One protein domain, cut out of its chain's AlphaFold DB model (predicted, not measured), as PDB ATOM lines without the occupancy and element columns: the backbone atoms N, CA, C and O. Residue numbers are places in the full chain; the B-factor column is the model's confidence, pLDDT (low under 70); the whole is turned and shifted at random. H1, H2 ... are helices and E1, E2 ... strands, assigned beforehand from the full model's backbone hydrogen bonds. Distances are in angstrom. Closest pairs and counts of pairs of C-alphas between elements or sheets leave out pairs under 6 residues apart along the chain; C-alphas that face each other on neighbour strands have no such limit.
ATOM      1  N   PRO A  49     200.180 336.375 296.572       47.69
ATOM      2  CA  PRO A  49     199.095 336.914 295.760       47.69
ATOM      3  C   PRO A  49     198.634 335.873 294.731       47.69
ATOM      4  O   PRO A  49     199.442 335.554 293.886       47.69
ATOM      5  N   LEU A  50     197.388 335.364 294.739       53.00
ATOM      6  CA  LEU A  50     196.874 334.517 293.641       53.00
ATOM      7  C   LEU A  50     196.821 335.332 292.349       53.00
ATOM      8  O   LEU A  50     195.956 336.188 292.206       53.00
ATOM      9  N   ASP A  51     197.734 335.043 291.431       60.41
ATOM     10  CA  ASP A  51     197.885 335.740 290.163       60.41
ATOM     11  C   ASP A  51     196.679 335.414 289.275       60.41
ATOM     12  O   ASP A  51     196.670 334.406 288.577       60.41
ATOM     13  N   ILE A  52     195.620 336.221 289.361       67.25
ATOM     14  CA  ILE A  52     194.372 336.020 288.616       67.25
ATOM     15  C   ILE A  52     194.630 336.005 287.106       67.25
ATOM     16  O   ILE A  52     193.921 335.300 286.393       67.25
ATOM     17  N   SER A  53     195.700 336.651 286.623       62.44
ATOM     18  CA  SER A  53     196.098 336.576 285.208       62.44
ATOM     19  C   SER A  53     196.444 335.149 284.758       62.44
ATOM     20  O   SER A  53     196.424 334.836 283.571       62.44
ATOM     21  N   ARG A  54     196.717 334.254 285.716       69.50
ATOM     22  CA  ARG A  54     196.997 332.827 285.516       69.50
ATOM     23  C   ARG A  54     195.775 331.927 285.656       69.50
ATOM     24  O   ARG A  54     195.927 330.706 285.552       69.50
ATOM     25  N   ILE A  55     194.604 332.499 285.930       78.75
ATOM     26  CA  ILE A  55     193.327 331.791 285.888       78.75
ATOM     27  C   ILE A  55     192.753 331.976 284.492       78.75
ATOM     28  O   ILE A  55     192.517 333.100 284.048       78.75
ATOM     29  N   ARG A  56     192.530 330.864 283.802       84.88
ATOM     30  CA  ARG A  56     191.967 330.850 282.453       84.88
ATOM     31  C   ARG A  56     190.705 330.017 282.439       84.88
ATOM     32  O   ARG A  56     190.555 329.081 283.223       84.88
ATOM     33  N   PHE A  57     189.797 330.375 281.546       89.56
ATOM     34  CA  PHE A  57     188.506 329.712 281.430       89.56
ATOM     35  C   PHE A  57     188.342 329.196 280.020       89.56
ATOM     36  O   PHE A  57     188.624 329.913 279.059       89.56
ATOM     37  N   TYR A  58     187.855 327.969 279.913       90.62
ATOM     38  CA  TYR A  58     187.598 327.331 278.641       90.62
ATOM     39  C   TYR A  58     186.206 326.721 278.620       90.62
ATOM     40  O   TYR A  58     185.681 326.272 279.641       90.62
ATOM     41  N   TRP A  59     185.643 326.680 277.423       90.69
ATOM     42  CA  TRP A  59     184.472 325.887 277.099       90.69
ATOM     43  C   TRP A  59     184.897 324.781 276.138       90.69
ATOM     44  O   TRP A  59     185.614 325.049 275.173       90.69
ATOM     45  N   ILE A  60     184.493 323.546 276.415       88.69
ATOM     46  CA  ILE A  60     184.692 322.408 275.517       88.69
ATOM     47  C   ILE A  60     183.313 321.894 275.144       88.69
ATOM     48  O   ILE A  60     182.534 321.539 276.026       88.69
ATOM     49  N   ASP A  61     182.993 321.876 273.859       86.44
ATOM     50  CA  ASP A  61     181.706 321.357 273.404       86.44
ATOM     51  C   ASP A  61     181.711 319.824 273.241       86.44
ATOM     52  O   ASP A  61     182.718 319.148 273.459       86.44
ATOM     53  N   GLU A  62     180.565 319.257 272.860       83.38
ATOM     54  CA  GLU A  62     180.415 317.815 272.604       83.38
ATOM     55  C   GLU A  62     181.227 317.311 271.393       83.38
ATOM     56  O   GLU A  62     181.419 316.105 271.257       83.38
ATOM     57  N   GLU A  63     181.711 318.206 270.526       83.38
ATOM     58  CA  GLU A  63     182.613 317.886 269.409       83.38
ATOM     59  C   GLU A  63     184.097 317.983 269.822       83.38
ATOM     60  O   GLU A  63     184.983 317.935 268.969       83.38
ATOM     61  N   GLU A  64     184.368 318.126 271.126       80.12
ATOM     62  CA  GLU A  64     185.696 318.293 271.730       80.12
ATOM     63  C   GLU A  64     186.444 319.552 271.251       80.12
ATOM     64  O   GLU A  64     187.668 319.674 271.390       80.12
ATOM     65  N   ARG A  65     185.722 320.542 270.712       85.19
ATOM     66  CA  ARG A  65     186.308 321.824 270.307       85.19
ATOM     67  C   ARG A  65     186.540 322.679 271.544       85.19
ATOM     68  O   ARG A  65     185.630 322.929 272.328       85.19
ATOM     69  N   VAL A  66     187.779 323.144 271.704       86.06
ATOM     70  CA  VAL A  66     188.206 323.940 272.861       86.06
ATOM     71  C   VAL A  66     188.170 325.426 272.533       86.06
ATOM     72  O   VAL A  66     188.952 325.920 271.713       86.06
ATOM     73  N   TYR A  67     187.324 326.148 273.256       87.19
ATOM     74  CA  TYR A  67     187.214 327.593 273.209       87.19
ATOM     75  C   TYR A  67     187.887 328.217 274.424       87.19
ATOM     76  O   TYR A  67     187.508 327.964 275.562       87.19
ATOM     77  N   ASP A  68     188.888 329.052 274.172       88.44
ATOM     78  CA  ASP A  68     189.529 329.883 275.187       88.44
ATOM     79  C   ASP A  68     188.712 331.167 275.352       88.44
ATOM     80  O   ASP A  68     188.679 331.999 274.439       88.44
ATOM     81  N   LEU A  69     188.043 331.316 276.501       89.06
ATOM     82  CA  LEU A  69     187.143 332.443 276.745       89.06
ATOM     83  C   LEU A  69     187.885 333.780 276.658       89.06
ATOM     84  O   LEU A  69     187.282 334.768 276.248       89.06
ATOM     85  N   GLN A  70     189.188 333.837 276.961       83.81
ATOM     86  CA  GLN A  70     189.949 335.091 276.895       83.81
ATOM     87  C   GLN A  70     189.970 335.686 275.474       83.81
ATOM     88  O   GLN A  70     190.076 336.903 275.327       83.81
ATOM     89  N   ASN A  71     189.785 334.861 274.436       85.12
ATOM     90  CA  ASN A  71     189.711 335.304 273.039       85.12
ATOM     91  C   ASN A  71     188.302 335.740 272.600       85.12
ATOM     92  O   ASN A  71     188.125 336.194 271.469       85.12
ATOM     93  N   CYS A  72     187.302 335.590 273.467       88.38
ATOM     94  CA  CYS A  72     185.880 335.747 273.154       88.38
ATOM     95  C   CYS A  72     185.201 336.831 274.009       88.38
ATOM     96  O   CYS A  72     183.995 336.771 274.241       88.38
ATOM     97  N   VAL A  73     185.964 337.803 274.516       86.94
ATOM     98  CA  VAL A  73     185.440 338.892 275.357       86.94
ATOM     99  C   VAL A  73     184.488 339.786 274.557       86.94
ATOM    100  O   VAL A  73     184.872 340.366 273.544       86.94
ATOM    101  N   GLU A  74     183.253 339.914 275.040       88.75
ATOM    102  CA  GLU A  74     182.204 340.775 274.480       88.75
ATOM    103  C   GLU A  74     182.124 342.109 275.236       88.75
ATOM    104  O   GLU A  74     182.078 343.172 274.619       88.75
ATOM    105  N   ASN A  75     182.123 342.058 276.572       83.56
ATOM    106  CA  ASN A  75     181.966 343.234 277.425       83.56
ATOM    107  C   ASN A  75     182.749 343.082 278.734       83.56
ATOM    108  O   ASN A  75     182.918 341.975 279.246       83.56
ATOM    109  N   ILE A  76     183.207 344.205 279.284       77.50
ATOM    110  CA  ILE A  76     183.880 344.277 280.580       77.50
ATOM    111  C   ILE A  76     183.208 345.388 281.375       77.50
ATOM    112  O   ILE A  76     183.260 346.556 280.988       77.50
ATOM    113  N   GLU A  77     182.606 345.029 282.499       72.56
ATOM    114  CA  GLU A  77     181.963 345.969 283.407       72.56
ATOM    115  C   GLU A  77     182.716 345.999 284.728       72.56
ATOM    116  O   GLU A  77     183.026 344.968 285.327       72.56
ATOM    117  N   GLN A  78     182.985 347.209 285.196       67.88
ATOM    118  CA  GLN A  78     183.574 347.445 286.498       67.88
ATOM    119  C   GLN A  78     182.530 348.131 287.379       67.88
ATOM    120  O   GLN A  78     182.056 349.220 287.054       67.88
ATOM    121  N   GLU A  79     182.150 347.476 288.473       61.72
ATOM    122  CA  GLU A  79     181.225 348.016 289.471       61.72
ATOM    123  C   GLU A  79     182.031 348.363 290.730       61.72
ATOM    124  O   GLU A  79     182.611 347.494 291.383       61.72
ATOM    125  N   GLY A  80     182.140 349.658 291.034       55.84
ATOM    126  CA  GLY A  80     183.072 350.143 292.055       55.84
ATOM    127  C   GLY A  80     184.541 349.861 291.706       55.84
ATOM    128  O   GLY A  80     184.907 349.706 290.544       55.84
ATOM    129  N   GLU A  81     185.417 349.803 292.713       52.94
ATOM    130  CA  GLU A  81     186.853 349.546 292.498       52.94
ATOM    131  C   GLU A  81     187.190 348.043 292.463       52.94
ATOM    132  O   GLU A  81     188.263 347.654 292.005       52.94
ATOM    133  N   ASN A  82     186.297 347.178 292.940       60.47
ATOM    134  CA  ASN A  82     186.642 345.815 293.336       60.47
ATOM    135  C   ASN A  82     185.716 344.725 292.788       60.47
ATOM    136  O   ASN A  82     185.903 343.562 293.130       60.47
ATOM    137  N   ILE A  83     184.752 345.059 291.931       71.94
ATOM    138  CA  ILE A  83     183.928 344.072 291.228       71.94
ATOM    139  C   ILE A  83     184.231 344.170 289.740       71.94
ATOM    140  O   ILE A  83     184.029 345.223 289.132       71.94
ATOM    141  N   LEU A  84     184.698 343.072 289.150       78.25
ATOM    142  CA  LEU A  84     184.940 342.985 287.711       78.25
ATOM    143  C   LEU A  84     184.055 341.903 287.116       78.25
ATOM    144  O   LEU A  84     184.179 340.734 287.483       78.25
ATOM    145  N   ARG A  85     183.189 342.290 286.182       87.12
ATOM    146  CA  ARG A  85     182.381 341.374 285.380       87.12
ATOM    147  C   ARG A  85     182.911 341.349 283.961       87.12
ATOM    148  O   ARG A  85     183.168 342.394 283.370       87.12
ATOM    149  N   ILE A  86     183.061 340.153 283.415       88.75
ATOM    150  CA  ILE A  86     183.496 339.951 282.037       88.75
ATOM    151  C   ILE A  86     182.485 339.047 281.365       88.75
ATOM    152  O   ILE A  86     182.254 337.923 281.816       88.75
ATOM    153  N   SER A  87     181.887 339.555 280.298       91.94
ATOM    154  CA  SER A  87     180.979 338.817 279.436       91.94
ATOM    155  C   SER A  87     181.750 338.286 278.236       91.94
ATOM    156  O   SER A  87     182.522 339.008 277.602       91.94
ATOM    157  N   TYR A  88     181.512 337.026 277.911       93.25
ATOM    158  CA  TYR A  88     182.113 336.296 276.812       93.25
ATOM    159  C   TYR A  88     181.010 335.786 275.890       93.25
ATOM    160  O   TYR A  88     180.020 335.220 276.362       93.25
ATOM    161  N   ALA A  89     181.198 335.951 274.585       92.88
ATOM    162  CA  ALA A  89     180.275 335.469 273.565       92.88
ATOM    163  C   ALA A  89     180.951 334.392 272.716       92.88
ATOM    164  O   ALA A  89     181.973 334.637 272.075       92.88
ATOM    165  N   LEU A  90     180.367 333.198 272.716       90.38
ATOM    166  CA  LEU A  90     180.824 332.035 271.964       90.38
ATOM    167  C   LEU A  90     179.722 331.598 270.990       90.38
ATOM    168  O   LEU A  90     178.558 331.955 271.186       90.38
ATOM    169  N   PRO A  91     180.051 330.808 269.956       84.12
ATOM    170  CA  PRO A  91     179.038 330.241 269.071       84.12
ATOM    171  C   PRO A  91     177.999 329.393 269.816       84.12
ATOM    172  O   PRO A  91     176.834 329.413 269.450       84.12
ATOM    173  N   GLU A  92     178.413 328.666 270.856       81.19
ATOM    174  CA  GLU A  92     177.564 327.741 271.619       81.19
ATOM    175  C   GLU A  92     176.894 328.372 272.854       81.19
ATOM    176  O   GLU A  92     176.271 327.661 273.647       81.19
ATOM    177  N   GLY A  93     177.029 329.686 273.055       89.06
ATOM    178  CA  GLY A  93     176.390 330.383 274.171       89.06
ATOM    179  C   GLY A  93     177.162 331.588 274.696       89.06
ATOM    180  O   GLY A  93     178.154 332.044 274.124       89.06
ATOM    181  N   LYS A  94     176.706 332.117 275.829       93.81
ATOM    182  CA  LYS A  94     177.335 333.253 276.513       93.81
ATOM    183  C   LYS A  94     177.773 332.870 277.913       93.81
ATOM    184  O   LYS A  94     177.054 332.157 278.606       93.81
ATOM    185  N   TRP A  95     178.910 333.403 278.343       94.44
ATOM    186  CA  TRP A  95     179.380 333.304 279.722       94.44
ATOM    187  C   TRP A  95     179.540 334.686 280.333       94.44
ATOM    188  O   TRP A  95     179.978 335.620 279.674       94.44
ATOM    189  N   GLN A  96     179.253 334.805 281.616       94.94
ATOM    190  CA  GLN A  96     179.603 335.943 282.443       94.94
ATOM    191  C   GLN A  96     180.411 335.438 283.630       94.94
ATOM    192  O   GLN A  96     179.975 334.546 284.358       94.94
ATOM    193  N   ILE A  97     181.588 336.021 283.835       93.31
ATOM    194  CA  ILE A  97     182.441 335.724 284.983       93.31
ATOM    195  C   ILE A  97     182.602 336.993 285.805       93.31
ATOM    196  O   ILE A  97     183.056 338.015 285.298       93.31
ATOM    197  N   THR A  98     182.226 336.919 287.080       89.38
ATOM    198  CA  THR A  98     182.342 338.018 288.039       89.38
ATOM    199  C   THR A  98     183.382 337.685 289.099       89.38
ATOM    200  O   THR A  98     183.206 336.741 289.870       89.38
ATOM    201  N   PHE A  99     184.425 338.504 289.184       84.12
ATOM    202  CA  PHE A  99     185.398 338.493 290.270       84.12
ATOM    203  C   PHE A  99     184.990 339.494 291.349       84.12
ATOM    204  O   PHE A  99     184.717 340.658 291.054       84.12
ATOM    205  N   LEU A 100     184.953 339.030 292.599       81.69
ATOM    206  CA  LEU A 100     184.452 339.784 293.746       81.69
ATOM    207  C   LEU A 100     185.238 339.415 295.015       81.69
ATOM    208  O   LEU A 100     185.133 338.267 295.459       81.69
ATOM    209  N   PRO A 101     186.005 340.320 295.654       74.88
ATOM    210  CA  PRO A 101     186.495 340.038 296.993       74.88
ATOM    211  C   PRO A 101     185.306 340.048 297.958       74.88
ATOM    212  O   PRO A 101     184.383 340.847 297.799       74.88
ATOM    213  N   SER A 102     185.322 339.191 298.977       69.62
ATOM    214  CA  SER A 102     184.251 339.234 299.972       69.62
ATOM    215  C   SER A 102     184.330 340.526 300.789       69.62
ATOM    216  O   SER A 102     185.344 340.844 301.419       69.62
ATOM    217  N   PHE A 103     183.217 341.249 300.836       65.75
ATOM    218  CA  PHE A 103     182.999 342.416 301.685       65.75
ATOM    219  C   PHE A 103     182.713 342.034 303.141       65.75
ATOM    220  O   PHE A 103     182.702 342.902 304.024       65.75
ATOM    221  N   GLN A 104     182.478 340.746 303.396       64.75
ATOM    222  CA  GLN A 104     182.282 340.174 304.724       64.75
ATOM    223  C   GLN A 104     183.589 339.608 305.294       64.75
ATOM    224  O   GLN A 104     183.915 339.867 306.455       64.75
ATOM    225  N   LYS A 105     184.362 338.868 304.485       68.81
ATOM    226  CA  LYS A 105     185.602 338.194 304.900       68.81
ATOM    227  C   LYS A 105     186.781 338.569 304.005       68.81
ATOM    228  O   LYS A 105     186.949 338.062 302.905       68.81
ATOM    229  N   LYS A 106     187.694 339.376 304.547       61.69
ATOM    230  CA  LYS A 106     188.855 339.947 303.831       61.69
ATOM    231  C   LYS A 106     189.798 338.939 303.162       61.69
ATOM    232  O   LYS A 106     190.609 339.322 302.330       61.69
ATOM    233  N   HIS A 107     189.747 337.676 303.567       65.62
ATOM    234  CA  HIS A 107     190.613 336.625 303.052       65.62
ATOM    235  C   HIS A 107     189.930 335.749 301.994       65.62
ATOM    236  O   HIS A 107     190.484 334.717 301.632       65.62
ATOM    237  N   GLN A 108     188.751 336.135 301.501       73.75
ATOM    238  CA  GLN A 108     188.012 335.376 300.497       73.75
ATOM    239  C   GLN A 108     187.907 336.140 299.177       73.75
ATOM    240  O   GLN A 108     187.621 337.339 299.155       73.75
ATOM    241  N   LEU A 109     188.099 335.418 298.076       78.94
ATOM    242  CA  LEU A 109     187.775 335.864 296.724       78.94
ATOM    243  C   LEU A 109     186.734 334.920 296.133       78.94
ATOM    244  O   LEU A 109     186.923 333.703 296.132       78.94
ATOM    245  N   PHE A 110     185.661 335.491 295.605       85.12
ATOM    246  CA  PHE A 110     184.655 334.774 294.846       85.12
ATOM    247  C   PHE A 110     184.848 335.007 293.348       85.12
ATOM    248  O   PHE A 110     185.059 336.133 292.893       85.12
ATOM    249  N   CYS A 111     184.744 333.924 292.588       89.38
ATOM    250  CA  CYS A 111     184.581 333.941 291.144       89.38
ATOM    251  C   CYS A 111     183.235 333.285 290.829       89.38
ATOM    252  O   CYS A 111     183.084 332.066 290.940       89.38
ATOM    253  N   PHE A 112     182.252 334.108 290.482       90.69
ATOM    254  CA  PHE A 112     180.940 333.654 290.034       90.69
ATOM    255  C   PHE A 112     180.995 333.429 288.530       90.69
ATOM    256  O   PHE A 112     181.467 334.305 287.806       90.69
ATOM    257  N   PHE A 113     180.510 332.286 288.069       93.31
ATOM    258  CA  PHE A 113     180.343 332.008 286.648       93.31
ATOM    259  C   PHE A 113     178.871 331.726 286.359       93.31
ATOM    260  O   PHE A 113     178.213 330.998 287.104       93.31
ATOM    261  N   GLU A 114     178.368 332.325 285.287       94.06
ATOM    262  CA  GLU A 114     176.991 332.222 284.806       94.06
ATOM    263  C   GLU A 114     177.048 331.997 283.292       94.06
ATOM    264  O   GLU A 114     177.701 332.756 282.581       94.06
ATOM    265  N   GLY A 115     176.414 330.942 282.799       92.38
ATOM    266  CA  GLY A 115     176.413 330.539 281.400       92.38
ATOM    267  C   GLY A 115     174.991 330.406 280.879       92.38
ATOM    268  O   GLY A 115     174.135 329.845 281.556       92.38
ATOM    269  N   SER A 116     174.743 330.904 279.674       93.44
ATOM    270  CA  SER A 116     173.539 330.621 278.895       93.44
ATOM    271  C   SER A 116     173.972 329.812 277.681       93.44
ATOM    272  O   SER A 116     174.591 330.350 276.761       93.44
ATOM    273  N   LEU A 117     173.744 328.503 277.748       90.56
ATOM    274  CA  LEU A 117     174.328 327.514 276.851       90.56
ATOM    275  C   LEU A 117     173.287 326.989 275.869       90.56
ATOM    276  O   LEU A 117     172.207 326.563 276.273       90.56
ATOM    277  N   GLU A 118     173.635 326.957 274.587       87.56
ATOM    278  CA  GLU A 118     172.788 326.371 273.540       87.56
ATOM    279  C   GLU A 118     172.956 324.850 273.441       87.56
ATOM    280  O   GLU A 118     172.138 324.166 272.829       87.56
ATOM    281  N   ARG A 119     174.035 324.302 274.014       86.62
ATOM    282  CA  ARG A 119     174.359 322.870 273.999       86.62
ATOM    283  C   ARG A 119     175.055 322.443 275.284       86.62
ATOM    284  O   ARG A 119     175.533 323.268 276.059       86.62
ATOM    285  N   LYS A 120     175.130 321.129 275.494       89.81
ATOM    286  CA  LYS A 120     175.929 320.539 276.574       89.81
ATOM    287  C   LYS A 120     177.422 320.694 276.290       89.81
ATOM    288  O   LYS A 120     177.833 320.897 275.149       89.81
ATOM    289  N   GLY A 121     178.224 320.561 277.336       89.25
ATOM    290  CA  GLY A 121     179.676 320.589 277.224       89.25
ATOM    291  C   GLY A 121     180.349 320.614 278.587       89.25
ATOM    292  O   GLY A 121     179.758 320.236 279.601       89.25
ATOM    293  N   TYR A 122     181.591 321.078 278.598       90.19
ATOM    294  CA  TYR A 122     182.451 321.122 279.768       90.19
ATOM    295  C   TYR A 122     182.927 322.549 280.000       90.19
ATOM    296  O   TYR A 122     183.509 323.180 279.115       90.19
ATOM    297  N   PHE A 123     182.727 323.044 281.219       91.75
ATOM    298  CA  PHE A 123     183.346 324.291 281.653       91.75
ATOM    299  C   PHE A 123     184.646 323.965 282.377       91.75
ATOM    300  O   PHE A 123     184.656 323.157 283.310       91.75
ATOM    301  N   VAL A 124     185.747 324.572 281.942       90.31
ATOM    302  CA  VAL A 124     187.079 324.273 282.468       90.31
ATOM    303  C   VAL A 124     187.722 325.522 283.037       90.31
ATOM    304  O   VAL A 124     187.797 326.553 282.375       90.31
ATOM    305  N   VAL A 125     188.236 325.403 284.257       88.88
ATOM    306  CA  VAL A 125     189.019 326.445 284.921       88.88
ATOM    307  C   VAL A 125     190.451 325.950 285.024       88.88
ATOM    308  O   VAL A 125     190.741 324.994 285.746       88.88
ATOM    309  N   GLU A 126     191.345 326.590 284.286       85.00
ATOM    310  CA  GLU A 126     192.781 326.361 284.383       85.00
ATOM    311  C   GLU A 126     193.375 327.310 285.416       85.00
ATOM    312  O   GLU A 126     193.111 328.513 285.400       85.00
ATOM    313  N   ILE A 127     194.228 326.779 286.284       77.75
ATOM    314  CA  ILE A 127     195.006 327.559 287.242       77.75
ATOM    315  C   ILE A 127     196.474 327.198 287.054       77.75
ATOM    316  O   ILE A 127     196.889 326.062 287.316       77.75
ATOM    317  N   SER A 128     197.282 328.172 286.631       70.50
ATOM    318  CA  SER A 128     198.735 327.986 286.584       70.50
ATOM    319  C   SER A 128     199.361 328.271 287.960       70.50
ATOM    320  O   SER A 128     199.234 329.389 288.472       70.50
ATOM    321  N   PRO A 129     200.047 327.295 288.589       58.34
ATOM    322  CA  PRO A 129     200.618 327.464 289.923       58.34
ATOM    323  C   PRO A 129     201.716 328.539 289.977       58.34
ATOM    324  O   PRO A 129     202.355 328.879 288.981       58.34
ATOM    325  N   GLN A 130     201.948 329.081 291.176       54.09
ATOM    326  CA  GLN A 130     202.826 330.244 291.375       54.09
ATOM    327  C   GLN A 130     204.271 329.901 291.741       54.09
ATOM    328  O   GLN A 130     205.168 330.709 291.513       54.09
ATOM    329  N   GLN A 131     204.497 328.729 292.338       53.78
ATOM    330  CA  GLN A 131     205.809 328.225 292.757       53.78
ATOM    331  C   GLN A 131     205.870 326.697 292.566       53.78
ATOM    332  O   GLN A 131     204.826 326.035 292.572       53.78
ATOM    333  N   GLU A 132     207.081 326.131 292.433       51.25
ATOM    334  CA  GLU A 132     207.326 324.680 292.504       51.25
ATOM    335  C   GLU A 132     206.804 324.146 293.856       51.25
ATOM    336  O   GLU A 132     207.448 324.307 294.894       51.25
ATOM    337  N   ASN A 133     205.625 323.519 293.875       51.00
ATOM    338  CA  ASN A 133     204.964 323.123 295.118       51.00
ATOM    339  C   ASN A 133     204.949 321.608 295.326       51.00
ATOM    340  O   ASN A 133     204.789 320.814 294.410       51.00
ATOM    341  N   HIS A 134     205.160 321.205 296.579       50.00
ATOM    342  CA  HIS A 134     205.505 319.830 296.926       50.00
ATOM    343  C   HIS A 134     204.308 318.862 296.970       50.00
ATOM    344  O   HIS A 134     204.530 317.687 296.694       50.00
ATOM    345  N   TYR A 135     203.079 319.301 297.296       58.06
ATOM    346  CA  TYR A 135     201.901 318.416 297.415       58.06
ATOM    347  C   TYR A 135     200.564 319.153 297.178       58.06
ATOM    348  O   TYR A 135     200.371 320.238 297.722       58.06
ATOM    349  N   LEU A 136     199.644 318.539 296.423       63.25
ATOM    350  CA  LEU A 136     198.203 318.858 296.372       63.25
ATOM    351  C   LEU A 136     197.471 317.916 297.311       63.25
ATOM    352  O   LEU A 136     197.823 316.735 297.333       63.25
ATOM    353  N   ARG A 137     196.461 318.400 298.038       64.88
ATOM    354  CA  ARG A 137     195.575 317.532 298.821       64.88
ATOM    355  C   ARG A 137     194.122 317.741 298.441       64.88
ATOM    356  O   ARG A 137     193.660 318.877 298.424       64.88
ATOM    357  N   LEU A 138     193.430 316.636 298.186       66.88
ATOM    358  CA  LEU A 138     191.974 316.607 298.110       66.88
ATOM    359  C   LEU A 138     191.441 316.427 299.533       66.88
ATOM    360  O   LEU A 138     191.808 315.459 300.206       66.88
ATOM    361  N   GLN A 139     190.631 317.372 300.003       60.22
ATOM    362  CA  GLN A 139     189.937 317.285 301.286       60.22
ATOM    363  C   GLN A 139     188.431 317.107 301.082       60.22
ATOM    364  O   GLN A 139     187.854 317.759 300.218       60.22
ATOM    365  N   GLY A 140     187.827 316.265 301.927       55.34
ATOM    366  CA  GLY A 140     186.384 316.012 301.998       55.34
ATOM    367  C   GLY A 140     186.035 314.517 301.980       55.34
ATOM    368  O   GLY A 140     186.872 313.673 301.656       55.34
ATOM    369  N   SER A 141     184.814 314.171 302.397       49.47
ATOM    370  CA  SER A 141     184.223 312.843 302.156       49.47
ATOM    371  C   SER A 141     183.883 312.681 300.665       49.47
ATOM    372  O   SER A 141     183.894 313.668 299.933       49.47
ATOM    373  N   GLU A 142     183.593 311.461 300.191       44.56
ATOM    374  CA  GLU A 142     183.146 311.203 298.808       44.56
ATOM    375  C   GLU A 142     182.009 312.171 298.407       44.56
ATOM    376  O   GLU A 142     180.849 311.967 298.756       44.56
ATOM    377  N   GLY A 143     182.346 313.272 297.721       48.41
ATOM    378  CA  GLY A 143     181.401 314.327 297.335       48.41
ATOM    379  C   GLY A 143     181.814 315.767 297.671       48.41
ATOM    380  O   GLY A 143     181.192 316.689 297.150       48.41
ATOM    381  N   GLU A 144     182.844 315.993 298.487       53.81
ATOM    382  CA  GLU A 144     183.475 317.310 298.675       53.81
ATOM    383  C   GLU A 144     184.929 317.191 298.214       53.81
ATOM    384  O   GLU A 144     185.711 316.448 298.795       53.81
ATOM    385  N   LYS A 145     185.264 317.820 297.082       62.97
ATOM    386  CA  LYS A 145     186.613 317.795 296.499       62.97
ATOM    387  C   LYS A 145     187.264 319.165 296.674       62.97
ATOM    388  O   LYS A 145     187.513 319.862 295.695       62.97
ATOM    389  N   ASP A 146     187.530 319.572 297.907       66.31
ATOM    390  CA  ASP A 146     188.256 320.823 298.129       66.31
ATOM    391  C   ASP A 146     189.741 320.622 297.811       66.31
ATOM    392  O   ASP A 146     190.348 319.627 298.221       66.31
ATOM    393  N   LEU A 147     190.341 321.568 297.083       70.50
ATOM    394  CA  LEU A 147     191.769 321.528 296.782       70.50
ATOM    395  C   LEU A 147     192.532 322.422 297.748       70.50
ATOM    396  O   LEU A 147     192.454 323.652 297.687       70.50
ATOM    397  N   GLU A 148     193.345 321.798 298.590       67.81
ATOM    398  CA  GLU A 148     194.320 322.520 299.391       67.81
ATOM    399  C   GLU A 148     195.633 322.674 298.613       67.81
ATOM    400  O   GLU A 148     196.317 321.692 298.297       67.81
ATOM    401  N   TYR A 149     196.020 323.927 298.365       61.81
ATOM    402  CA  TYR A 149     197.296 324.308 297.769       61.81
ATOM    403  C   TYR A 149     198.056 325.209 298.741       61.81
ATOM    404  O   TYR A 149     197.826 326.409 298.748       61.81
ATOM    405  N   ARG A 150     198.971 324.651 299.549       58.44
ATOM    406  CA  ARG A 150     199.875 325.318 300.524       58.44
ATOM    407  C   ARG A 150     199.290 326.506 301.324       58.44
ATOM    408  O   ARG A 150     199.139 326.383 302.532       58.44
ATOM    409  N   ASN A 151     199.031 327.639 300.670       56.44
ATOM    410  CA  ASN A 151     198.591 328.917 301.232       56.44
ATOM    411  C   ASN A 151     197.178 329.367 300.796       56.44
ATOM    412  O   ASN A 151     196.718 330.405 301.271       56.44
ATOM    413  N   PHE A 152     196.493 328.626 299.918       63.97
ATOM    414  CA  PHE A 152     195.086 328.858 299.591       63.97
ATOM    415  C   PHE A 152     194.294 327.548 299.497       63.97
ATOM    416  O   PHE A 152     194.835 326.484 299.178       63.97
ATOM    417  N   LEU A 153     193.001 327.643 299.787       73.06
ATOM    418  CA  LEU A 153     192.011 326.597 299.557       73.06
ATOM    419  C   LEU A 153     191.124 327.048 298.399       73.06
ATOM    420  O   LEU A 153     190.629 328.175 298.421       73.06
ATOM    421  N   LEU A 154     190.944 326.191 297.398       77.38
ATOM    422  CA  LEU A 154     189.960 326.407 296.343       77.38
ATOM    423  C   LEU A 154     188.842 325.383 296.485       77.38
ATOM    424  O   LEU A 154     189.085 324.174 296.467       77.38
ATOM    425  N   SER A 155     187.625 325.892 296.597       80.69
ATOM    426  CA  SER A 155     186.405 325.111 296.739       80.69
ATOM    427  C   SER A 155     185.330 325.620 295.772       80.69
ATOM    428  O   SER A 155     185.374 326.767 295.312       80.69
ATOM    429  N   SER A 156     184.340 324.777 295.471       83.75
ATOM    430  CA  SER A 156     183.169 325.162 294.674       83.75
ATOM    431  C   SER A 156     181.862 324.743 295.335       83.75
ATOM    432  O   SER A 156     181.792 323.693 295.971       83.75
ATOM    433  N   ASN A 157     180.809 325.547 295.148       84.75
ATOM    434  CA  ASN A 157     179.452 325.176 295.563       84.75
ATOM    435  C   ASN A 157     178.857 324.048 294.702       84.75
ATOM    436  O   ASN A 157     177.875 323.415 295.089       84.75
ATOM    437  N   ARG A 158     179.452 323.803 293.533       83.00
ATOM    438  CA  ARG A 158     179.158 322.677 292.655       83.00
ATOM    439  C   ARG A 158     179.979 321.461 293.070       83.00
ATOM    440  O   ARG A 158     181.118 321.596 293.499       83.00
ATOM    441  N   LYS A 159     179.404 320.265 292.927       77.19
ATOM    442  CA  LYS A 159     180.045 318.982 293.293       77.19
ATOM    443  C   LYS A 159     180.378 318.108 292.079       77.19
ATOM    444  O   LYS A 159     181.021 317.072 292.205       77.19
ATOM    445  N   ASP A 160     179.928 318.525 290.904       81.31
ATOM    446  CA  ASP A 160     180.092 317.881 289.604       81.31
ATOM    447  C   ASP A 160     181.366 318.355 288.899       81.31
ATOM    448  O   ASP A 160     181.315 318.918 287.810       81.31
ATOM    449  N   PHE A 161     182.517 318.170 289.547       79.62
ATOM    450  CA  PHE A 161     183.800 318.456 288.916       79.62
ATOM    451  C   PHE A 161     184.865 317.398 289.203       79.62
ATOM    452  O   PHE A 161     184.883 316.723 290.244       79.62
ATOM    453  N   SER A 162     185.799 317.296 288.264       80.25
ATOM    454  CA  SER A 162     187.038 316.535 288.399       80.25
ATOM    455  C   SER A 162     188.250 317.448 288.255       80.25
ATOM    456  O   SER A 162     188.192 318.497 287.613       80.25
ATOM    457  N   ILE A 163     189.344 317.062 288.913       78.19
ATOM    458  CA  ILE A 163     190.591 317.827 288.946       78.19
ATOM    459  C   ILE A 163     191.653 317.048 288.175       78.19
ATOM    460  O   ILE A 163     191.931 315.888 288.486       78.19
ATOM    461  N   PHE A 164     192.276 317.713 287.208       76.94
ATOM    462  CA  PHE A 164     193.309 317.150 286.345       76.94
ATOM    463  C   PHE A 164     194.611 317.952 286.426       76.94
ATOM    464  O   PHE A 164     194.613 319.141 286.755       76.94
ATOM    465  N   LEU A 165     195.720 317.292 286.092       73.81
ATOM    466  CA  LEU A 165     197.047 317.894 285.946       73.81
ATOM    467  C   LEU A 165     197.573 317.726 284.523       73.81
ATOM    468  O   LEU A 165     197.381 316.669 283.921       73.81
ATOM    469  N   SER A 166     198.315 318.725 284.038       70.38
ATOM    470  CA  SER A 166     199.128 318.595 282.823       70.38
ATOM    471  C   SER A 166     200.548 319.141 282.983       70.38
ATOM    472  O   SER A 166     200.755 320.221 283.540       70.38
ATOM    473  N   LYS A 167     201.507 318.416 282.394       60.62
ATOM    474  CA  LYS A 167     202.905 318.819 282.196       60.62
ATOM    475  C   LYS A 167     203.054 319.553 280.866       60.62
ATOM    476  O   LYS A 167     203.105 318.912 279.822       60.62
ATOM    477  N   ASN A 168     203.205 320.876 280.905       51.78
ATOM    478  CA  ASN A 168     203.641 321.707 279.769       51.78
ATOM    479  C   ASN A 168     202.818 321.653 278.464       51.78
ATOM    480  O   ASN A 168     203.253 322.256 277.484       51.78
ATOM    481  N   SER A 169     201.641 321.022 278.417       51.09
ATOM    482  CA  SER A 169     200.767 321.113 277.244       51.09
ATOM    483  C   SER A 169     199.693 322.182 277.392       51.09
ATOM    484  O   SER A 169     199.130 322.406 278.469       51.09
ATOM    485  N   SER A 170     199.411 322.843 276.270       54.06
ATOM    486  CA  SER A 170     198.165 323.575 276.092       54.06
ATOM    487  C   SER A 170     197.001 322.582 276.170       54.06
ATOM    488  O   SER A 170     197.169 321.411 275.830       54.06
ATOM    489  N   LEU A 171     195.813 323.030 276.583       59.38
ATOM    490  CA  LEU A 171     194.600 322.197 276.628       59.38
ATOM    491  C   LEU A 171     194.337 321.461 275.293       59.38
ATOM    492  O   LEU A 171     193.723 320.404 275.290       59.38
ATOM    493  N   ARG A 172     194.880 321.971 274.176       52.44
ATOM    494  CA  ARG A 172     194.804 321.377 272.834       52.44
ATOM    495  C   ARG A 172     195.598 320.073 272.655       52.44
ATOM    496  O   ARG A 172     195.260 319.328 271.745       52.44
ATOM    497  N   ASP A 173     196.591 319.770 273.499       54.03
ATOM    498  CA  ASP A 173     197.413 318.547 273.374       54.03
ATOM    499  C   ASP A 173     197.021 317.430 274.379       54.03
ATOM    500  O   ASP A 173     197.798 316.504 274.603       54.03
ATOM    501  N   PHE A 174     195.838 317.534 275.012       54.41
ATOM    502  CA  PHE A 174     195.061 316.508 275.753       54.41
ATOM    503  C   PHE A 174     195.803 315.295 276.372       54.41
ATOM    504  O   PHE A 174     195.382 314.143 276.259       54.41
ATOM    505  N   HIS A 175     196.861 315.531 277.145       55.06
ATOM    506  CA  HIS A 175     197.392 314.543 278.092       55.06
ATOM    507  C   HIS A 175     197.106 314.999 279.525       55.06
ATOM    508  O   HIS A 175     197.984 315.512 280.217       55.06
ATOM    509  N   LEU A 176     195.846 314.848 279.945       61.09
ATOM    510  CA  LEU A 176     195.383 315.154 281.298       61.09
ATOM    511  C   LEU A 176     195.472 313.907 282.186       61.09
ATOM    512  O   LEU A 176     194.967 312.845 281.829       61.09
ATOM    513  N   GLU A 177     196.088 314.038 283.358       60.88
ATOM    514  CA  GLU A 177     196.105 312.982 284.374       60.88
ATOM    515  C   GLU A 177     195.137 313.350 285.507       60.88
ATOM    516  O   GLU A 177     195.348 314.347 286.206       60.88
ATOM    517  N   GLU A 178     194.073 312.562 285.691       66.38
ATOM    518  CA  GLU A 178     193.100 312.785 286.769       66.38
ATOM    519  C   GLU A 178     193.744 312.558 288.146       66.38
ATOM    520  O   GLU A 178     194.485 311.593 288.369       66.38
ATOM    521  N   ILE A 179     193.466 313.450 289.100       63.66
ATOM    522  CA  ILE A 179     193.910 313.280 290.486       63.66
ATOM    523  C   ILE A 179     192.877 312.440 291.242       63.66
ATOM    524  O   ILE A 179     191.843 312.944 291.671       63.66
ATOM    525  N   LEU A 180     193.194 311.162 291.454       60.47
ATOM    526  CA  LEU A 180     192.345 310.225 292.204       60.47
ATOM    527  C   LEU A 180     192.766 310.042 293.676       60.47
ATOM    528  O   LEU A 180     192.059 309.389 294.438       60.47
ATOM    529  N   THR A 181     193.919 310.578 294.102       57.03
ATOM    530  CA  THR A 181     194.494 310.339 295.440       57.03
ATOM    531  C   THR A 181     194.539 311.591 296.319       57.03
ATOM    532  O   THR A 181     194.680 312.714 295.841       57.03
ATOM    533  N   SER A 182     194.466 311.390 297.642       57.38
ATOM    534  CA  SER A 182     194.412 312.459 298.653       57.38
ATOM    535  C   SER A 182     195.688 313.295 298.778       57.38
ATOM    536  O   SER A 182     195.646 314.367 299.380       57.38
ATOM    537  N   ALA A 183     196.818 312.840 298.221       56.62
ATOM    538  CA  ALA A 183     198.053 313.612 298.153       56.62
ATOM    539  C   ALA A 183     198.880 313.271 296.900       56.62
ATOM    540  O   ALA A 183     199.328 312.133 296.750       56.62
ATOM    541  N   LYS A 184     199.153 314.258 296.033       62.75
ATOM    542  CA  LYS A 184     200.000 314.092 294.833       62.75
ATOM    543  C   LYS A 184     201.073 315.177 294.746       62.75
ATOM    544  O   LYS A 184     200.793 316.356 294.947       62.75
ATOM    545  N   LYS A 185     202.314 314.774 294.458       56.22
ATOM    546  CA  LYS A 185     203.451 315.677 294.209       56.22
ATOM    547  C   LYS A 185     203.455 316.094 292.738       56.22
ATOM    548  O   LYS A 185     203.346 315.231 291.873       56.22
ATOM    549  N   PHE A 186     203.594 317.385 292.463       64.19
ATOM    550  CA  PHE A 186     203.532 317.971 291.117       64.19
ATOM    551  C   PHE A 186     204.687 318.967 290.932       64.19
ATOM    552  O   PHE A 186     205.310 319.377 291.916       64.19
ATOM    553  N   ARG A 187     205.041 319.310 289.690       57.19
ATOM    554  CA  ARG A 187     206.180 320.206 289.409       57.19
ATOM    555  C   ARG A 187     205.876 321.099 288.210       57.19
ATOM    556  O   ARG A 187     205.976 320.637 287.089       57.19
ATOM    557  N   GLU A 188     205.495 322.353 288.476       57.31
ATOM    558  CA  GLU A 188     205.071 323.355 287.469       57.31
ATOM    559  C   GLU A 188     203.830 322.964 286.634       57.31
ATOM    560  O   GLU A 188     203.449 323.674 285.709       57.31
ATOM    561  N   ASP A 189     203.162 321.868 286.998       67.56
ATOM    562  CA  ASP A 189     202.001 321.328 286.288       67.56
ATOM    563  C   ASP A 189     200.779 322.259 286.383       67.56
ATOM    564  O   ASP A 189     200.451 322.756 287.465       67.56
ATOM    565  N   ARG A 190     200.071 322.463 285.267       73.12
ATOM    566  CA  ARG A 190     198.811 323.228 285.228       73.12
ATOM    567  C   ARG A 190     197.679 322.410 285.840       73.12
ATOM    568  O   ARG A 190     197.571 321.213 285.565       73.12
ATOM    569  N   LEU A 191     196.845 323.062 286.646       78.19
ATOM    570  CA  LEU A 191     195.664 322.469 287.274       78.19
ATOM    571  C   LEU A 191     194.423 322.786 286.449       78.19
ATOM    572  O   LEU A 191     194.217 323.945 286.103       78.19
ATOM    573  N   TYR A 192     193.581 321.787 286.204       80.19
ATOM    574  CA  TYR A 192     192.320 321.956 285.486       80.19
ATOM    575  C   TYR A 192     191.160 321.446 286.332       80.19
ATOM    576  O   TYR A 192     191.123 320.271 286.697       80.19
ATOM    577  N   TYR A 193     190.210 322.327 286.620       83.94
ATOM    578  CA  TYR A 193     188.909 321.974 287.172       83.94
ATOM    579  C   TYR A 193     187.942 321.825 286.016       83.94
ATOM    580  O   TYR A 193     187.659 322.807 285.334       83.94
ATOM    581  N   VAL A 194     187.457 320.613 285.792       87.12
ATOM    582  CA  VAL A 194     186.536 320.307 284.699       87.12
ATOM    583  C   VAL A 194     185.176 320.014 285.300       87.12
ATOM    584  O   VAL A 194     185.016 319.019 286.008       87.12
ATOM    585  N   PHE A 195     184.214 320.887 285.023       87.88
ATOM    586  CA  PHE A 195     182.810 320.680 285.343       87.88
ATOM    587  C   PHE A 195     182.152 319.932 284.184       87.88
ATOM    588  O   PHE A 195     182.028 320.474 283.085       87.88
ATOM    589  N   ASP A 196     181.764 318.680 284.422       82.69
ATOM    590  CA  ASP A 196     181.433 317.701 283.379       82.69
ATOM    591  C   ASP A 196     179.933 317.483 283.150       82.69
ATOM    592  O   ASP A 196     179.538 316.671 282.312       82.69
ATOM    593  N   LYS A 197     179.081 318.212 283.878       81.62
ATOM    594  CA  LYS A 197     177.617 318.100 283.787       81.62
ATOM    595  C   LYS A 197     176.926 319.401 283.386       81.62
ATOM    596  O   LYS A 197     175.770 319.593 283.763       81.62
ATOM    597  N   MET A 198     177.588 320.267 282.615       87.88
ATOM    598  CA  MET A 198     176.948 321.480 282.093       87.88
ATOM    599  C   MET A 198     175.897 321.119 281.040       87.88
ATOM    600  O   MET A 198     176.185 320.408 280.069       87.88
ATOM    601  N   LYS A 199     174.660 321.576 281.248       89.19
ATOM    602  CA  LYS A 199     173.528 321.308 280.360       89.19
ATOM    603  C   LYS A 199     173.198 322.515 279.488       89.19
ATOM    604  O   LYS A 199     173.601 323.632 279.772       89.19
ATOM    605  N   GLU A 200     172.427 322.261 278.435       89.88
ATOM    606  CA  GLU A 200     171.735 323.316 277.694       89.88
ATOM    607  C   GLU A 200     170.819 324.110 278.641       89.88
ATOM    608  O   GLU A 200     170.116 323.521 279.473       89.88
ATOM    609  N   GLY A 201     170.827 325.434 278.500       90.25
ATOM    610  CA  GLY A 201     170.108 326.371 279.355       90.25
ATOM    611  C   GLY A 201     171.028 327.186 280.264       90.25
ATOM    612  O   GLY A 201     172.182 327.458 279.937       90.25
ATOM    613  N   GLU A 202     170.480 327.639 281.392       91.94
ATOM    614  CA  GLU A 202     171.210 328.446 282.369       91.94
ATOM    615  C   GLU A 202     172.022 327.563 283.321       91.94
ATOM    616  O   GLU A 202     171.475 326.759 284.077       91.94
ATOM    617  N   GLU A 203     173.336 327.759 283.322       92.81
ATOM    618  CA  GLU A 203     174.273 327.106 284.229       92.81
ATOM    619  C   GLU A 203     174.983 328.151 285.082       92.81
ATOM    620  O   GLU A 203     175.297 329.249 284.633       92.81
ATOM    621  N   ARG A 204     175.262 327.821 286.342       92.44
ATOM    622  CA  ARG A 204     175.951 328.746 287.247       92.44
ATOM    623  C   ARG A 204     176.724 328.032 288.333       92.44
ATOM    624  O   ARG A 204     176.442 326.875 288.662       92.44
ATOM    625  N   GLY A 205     177.660 328.745 288.933       90.00
ATOM    626  CA  GLY A 205     178.378 328.282 290.106       90.00
ATOM    627  C   GLY A 205     179.324 329.326 290.673       90.00
ATOM    628  O   GLY A 205     179.458 330.442 290.169       90.00
ATOM    629  N   ILE A 206     179.938 328.951 291.788       88.62
ATOM    630  CA  ILE A 206     180.852 329.785 292.554       88.62
ATOM    631  C   ILE A 206     182.136 328.999 292.758       88.62
ATOM    632  O   ILE A 206     182.111 327.842 293.187       88.62
ATOM    633  N   LEU A 207     183.256 329.656 292.499       87.25
ATOM    634  CA  LEU A 207     184.559 329.277 293.025       87.25
ATOM    635  C   LEU A 207     184.894 330.217 294.176       87.25
ATOM    636  O   LEU A 207     184.815 331.440 294.021       87.25
ATOM    637  N   ARG A 208     185.275 329.658 295.324       85.69
ATOM    638  CA  ARG A 208     185.774 330.423 296.469       85.69
ATOM    639  C   ARG A 208     187.240 330.098 296.684       85.69
ATOM    640  O   ARG A 208     187.618 328.937 296.814       85.69
ATOM    641  N   PHE A 209     188.040 331.149 296.753       78.56
ATOM    642  CA  PHE A 209     189.439 331.089 297.138       78.56
ATOM    643  C   PHE A 209     189.553 331.606 298.571       78.56
ATOM    644  O   PHE A 209     189.314 332.791 298.810       78.56
ATOM    645  N   ASP A 210     189.910 330.736 299.516       72.62
ATOM    646  CA  ASP A 210     190.217 331.127 300.894       72.62
ATOM    647  C   ASP A 210     191.732 331.287 301.060       72.62
ATOM    648  O   ASP A 210     192.504 330.339 300.893       72.62
ATOM    649  N   PHE A 211     192.163 332.495 301.407       63.69
ATOM    650  CA  PHE A 211     193.546 332.822 301.733       63.69
ATOM    651  C   PHE A 211     193.756 332.696 303.251       63.69
ATOM    652  O   PHE A 211     192.906 333.103 304.034       63.69
ATOM    653  N   TYR A 212     194.905 332.184 303.699       56.09
ATOM    654  CA  TYR A 212     195.370 332.221 305.105       56.09
ATOM    655  C   TYR A 212     194.611 331.393 306.159       56.09
ATOM    656  O   TYR A 212     195.258 330.842 307.052       56.09
ATOM    657  N   GLN A 213     193.282 331.300 306.101       55.28
ATOM    658  CA  GLN A 213     192.457 330.586 307.076       55.28
ATOM    659  C   GLN A 213     191.698 329.441 306.408       55.28
ATOM    660  O   GLN A 213     191.022 329.618 305.400       55.28
ATOM    661  N   LYS A 214     191.814 328.245 306.995       54.78
ATOM    662  CA  LYS A 214     191.009 327.088 306.607       54.78
ATOM    663  C   LYS A 214     189.662 327.189 307.306       54.78
ATOM    664  O   LYS A 214     189.554 326.829 308.475       54.78
ATOM    665  N   GLU A 215     188.651 327.670 306.599       54.38
ATOM    666  CA  GLU A 215     187.272 327.611 307.074       54.38
ATOM    667  C   GLU A 215     186.465 326.630 306.223       54.38
ATOM    668  O   GLU A 215     186.025 326.928 305.113       54.38
ATOM    669  N   THR A 216     186.235 325.439 306.767       56.12
ATOM    670  CA  THR A 216     185.278 324.475 306.218       56.12
ATOM    671  C   THR A 216     183.873 324.886 306.656       56.12
ATOM    672  O   THR A 216     183.351 324.406 307.662       56.12
ATOM    673  N   GLN A 217     183.286 325.850 305.948       61.53
ATOM    674  CA  GLN A 217     181.869 326.190 306.083       61.53
ATOM    675  C   GLN A 217     181.060 325.457 305.015       61.53
ATOM    676  O   GLN A 217     181.497 325.367 303.868       61.53
ATOM    677  N   ALA A 218     179.873 324.976 305.393       67.75
ATOM    678  CA  ALA A 218     178.921 324.415 304.444       67.75
ATOM    679  C   ALA A 218     178.588 325.446 303.354       67.75
ATOM    680  O   ALA A 218     178.419 326.636 303.638       67.75
ATOM    681  N   TRP A 219     178.502 324.982 302.109       76.25
ATOM    682  CA  TRP A 219     178.185 325.838 300.974       76.25
ATOM    683  C   TRP A 219     176.758 326.382 301.054       76.25
ATOM    684  O   TRP A 219     175.799 325.622 301.172       76.25
ATOM    685  N   LYS A 220     176.645 327.707 300.947       79.62
ATOM    686  CA  LYS A 220     175.391 328.419 300.684       79.62
ATOM    687  C   LYS A 220     175.051 328.380 299.190       79.62
ATOM    688  O   LYS A 220     175.911 328.057 298.361       79.62
ATOM    689  N   SER A 221     173.806 328.708 298.842       80.94
ATOM    690  CA  SER A 221     173.390 328.788 297.434       80.94
ATOM    691  C   SER A 221     174.060 329.961 296.701       80.94
ATOM    692  O   SER A 221     174.605 330.877 297.321       80.94
ATOM    693  N   PHE A 222     174.026 329.938 295.364       83.69
ATOM    694  CA  PHE A 222     174.562 331.026 294.538       83.69
ATOM    695  C   PHE A 222     173.915 332.370 294.893       83.69
ATOM    696  O   PHE A 222     174.612 333.358 295.126       83.69
ATOM    697  N   GLU A 223     172.588 332.389 294.990       83.56
ATOM    698  CA  GLU A 223     171.804 333.586 295.277       83.56
ATOM    699  C   GLU A 223     172.033 334.110 296.684       83.56
ATOM    700  O   GLU A 223     172.099 335.320 296.865       83.56
ATOM    701  N   GLU A 224     172.183 333.226 297.670       81.94
ATOM    702  CA  GLU A 224     172.454 333.627 299.051       81.94
ATOM    703  C   GLU A 224     173.794 334.350 299.158       81.94
ATOM    704  O   GLU A 224     173.851 335.453 299.699       81.94
ATOM    705  N   VAL A 225     174.864 333.776 298.595       79.31
ATOM    706  CA  VAL A 225     176.190 334.414 298.620       79.31
ATOM    707  C   VAL A 225     176.161 335.721 297.830       79.31
ATOM    708  O   VAL A 225     176.644 336.744 298.315       79.31
ATOM    709  N   GLN A 226     175.554 335.722 296.639       77.94
ATOM    710  CA  GLN A 226     175.466 336.926 295.817       77.94
ATOM    711  C   GLN A 226     174.648 338.027 296.513       77.94
ATOM    712  O   GLN A 226     175.032 339.193 296.453       77.94
ATOM    713  N   TRP A 227     173.547 337.681 297.184       77.88
ATOM    714  CA  TRP A 227     172.714 338.622 297.935       77.88
ATOM    715  C   TRP A 227     173.429 339.174 299.159       77.88
ATOM    716  O   TRP A 227     173.397 340.380 299.369       77.88
ATOM    717  N   GLU A 228     174.077 338.332 299.965       77.25
ATOM    718  CA  GLU A 228     174.793 338.789 301.159       77.25
ATOM    719  C   GLU A 228     175.943 339.731 300.794       77.25
ATOM    720  O   GLU A 228     176.100 340.782 301.418       77.25
ATOM    721  N   GLU A 229     176.698 339.408 299.743       74.88
ATOM    722  CA  GLU A 229     177.762 340.278 299.247       74.88
ATOM    723  C   GLU A 229     177.192 341.563 298.623       74.88
ATOM    724  O   GLU A 229     177.641 342.652 298.975       74.88
ATOM    725  N   LYS A 230     176.129 341.488 297.807       71.00
ATOM    726  CA  LYS A 230     175.428 342.682 297.292       71.00
ATOM    727  C   LYS A 230     174.838 343.540 298.411       71.00
ATOM    728  O   LYS A 230     174.913 344.757 298.342       71.00
ATOM    729  N   ALA A 231     174.276 342.954 299.462       63.44
ATOM    730  CA  ALA A 231     173.754 343.680 300.617       63.44
ATOM    731  C   ALA A 231     174.888 344.302 301.448       63.44
ATOM    732  O   ALA A 231     174.742 345.410 301.967       63.44
ATOM    733  N   ALA A 232     176.041 343.641 301.554       59.72
ATOM    734  CA  ALA A 232     177.237 344.203 302.178       59.72
ATOM    735  C   ALA A 232     177.806 345.393 301.379       59.72
ATOM    736  O   ALA A 232     178.258 346.366 301.992       59.72
ATOM    737  N   VAL A 233     177.716 345.345 300.045       58.91
ATOM    738  CA  VAL A 233     178.006 346.464 299.130       58.91
ATOM    739  C   VAL A 233     176.978 347.583 299.304       58.91
ATOM    740  O   VAL A 233     177.333 348.697 299.677       58.91
ATOM    741  N   LEU A 234     175.686 347.291 299.159       52.75
ATOM    742  CA  LEU A 234     174.599 348.273 299.221       52.75
ATOM    743  C   LEU A 234     174.442 348.918 300.600       52.75
ATOM    744  O   LEU A 234     174.128 350.096 300.685       52.75
ATOM    745  N   SER A 235     174.686 348.201 301.698       48.56
ATOM    746  CA  SER A 235     174.707 348.793 303.049       48.56
ATOM    747  C   SER A 235     175.897 349.734 303.253       48.56
ATOM    748  O   SER A 235     175.823 350.652 304.076       48.56
TER     749      SER A 235
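What this domain is: This is residues 49 to 235 of the 542 residues of an uncharacterized protein of Fusobacterium necrophorum (UniProt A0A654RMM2). Two strongly twisted antiparallel sheets, one of eight strands and one of five, lie partly face to face as a sandwich with crossed strands. Helix H2 packs on the large sheet's face away from the small helix H1, and the long link from E11 to E12 runs past the edge strands E11 and E8 with short pairings to both. The printed part has 187 residues with thirteen named strands and two named helices, in the order E1 E2 H1 E3 to E13 H2, and is mostly strand. It is compact, with a radius of gyration of the C-alphas of 16.2 A and spans of 45 by 40 by 29 A.

Where its parts are: The large sheet runs E3, residues 73 to 79, E4, 83 to 90, E5, 93 to 101, 26.8 A long, E6, 108 to 117, 28.4 A, E13, 201 to 211, 33.0 A, E10, 152 to 156, E9, 146 to 149, and E8, 136 to 139. The small sheet runs E2, 66 to 68, E1, 55 to 61, E7, 121 to 127, E12, 190 to 198, 22.2 A, and E11, 161 to 166. H1 is residues 69 to 72 and H2 residues 222 to 235, 19.7 A. C-alpha 55 is at (193.327, 331.791, 285.888) and C-alpha 235 at (174.707, 348.793, 303.049).

How they stand to each other: In the large sheet E3 E4 E5 E6 and E8 E9 E10 are meanders, each strand the antiparallel neighbour of the one before. E6 and E13 are antiparallel at 166 degrees, with N 111 and O 207 2.9 A apart, and E13 and E10 at 160 degrees, with N 208 and O 155 2.9 A apart. The parts of the two sheets that face each other are 9.5 A centre to centre, with strands at 34 degrees. In the small sheet E1 and E7 are antiparallel at 162 degrees, with N 58 and O 124 2.8 A apart. H2 is on the large sheet at a height of 10.9 A, slantwise to the strands, at 50 degrees to E5 on the local plane; the closest C-alphas of E13 and H2 are Gly 205 and Phe 222, 6.5 A. H1, on the opposite face at a height of 5.7 A, is over none of the strands and only grazes the small sheet with residues 69 to 71. Every O i to N i+4 pair of H2 is within hydrogen-bond range; H1 is too short for one.

The domain as a whole: The C-alphas farthest apart, of Asp 173 and Ser 235, are 48.1 A apart. The printed part has no cut. The link E11 to E12, residues 167 to 189, is long; residues 177 to 178 pair with 164 to 165 of E11, and 183 to 184 with 136 to 137 of E8. The mean pLDDT of the printed part is 73.9, and 76 residues are under 70, among them 129 to 146 and 167 to 189.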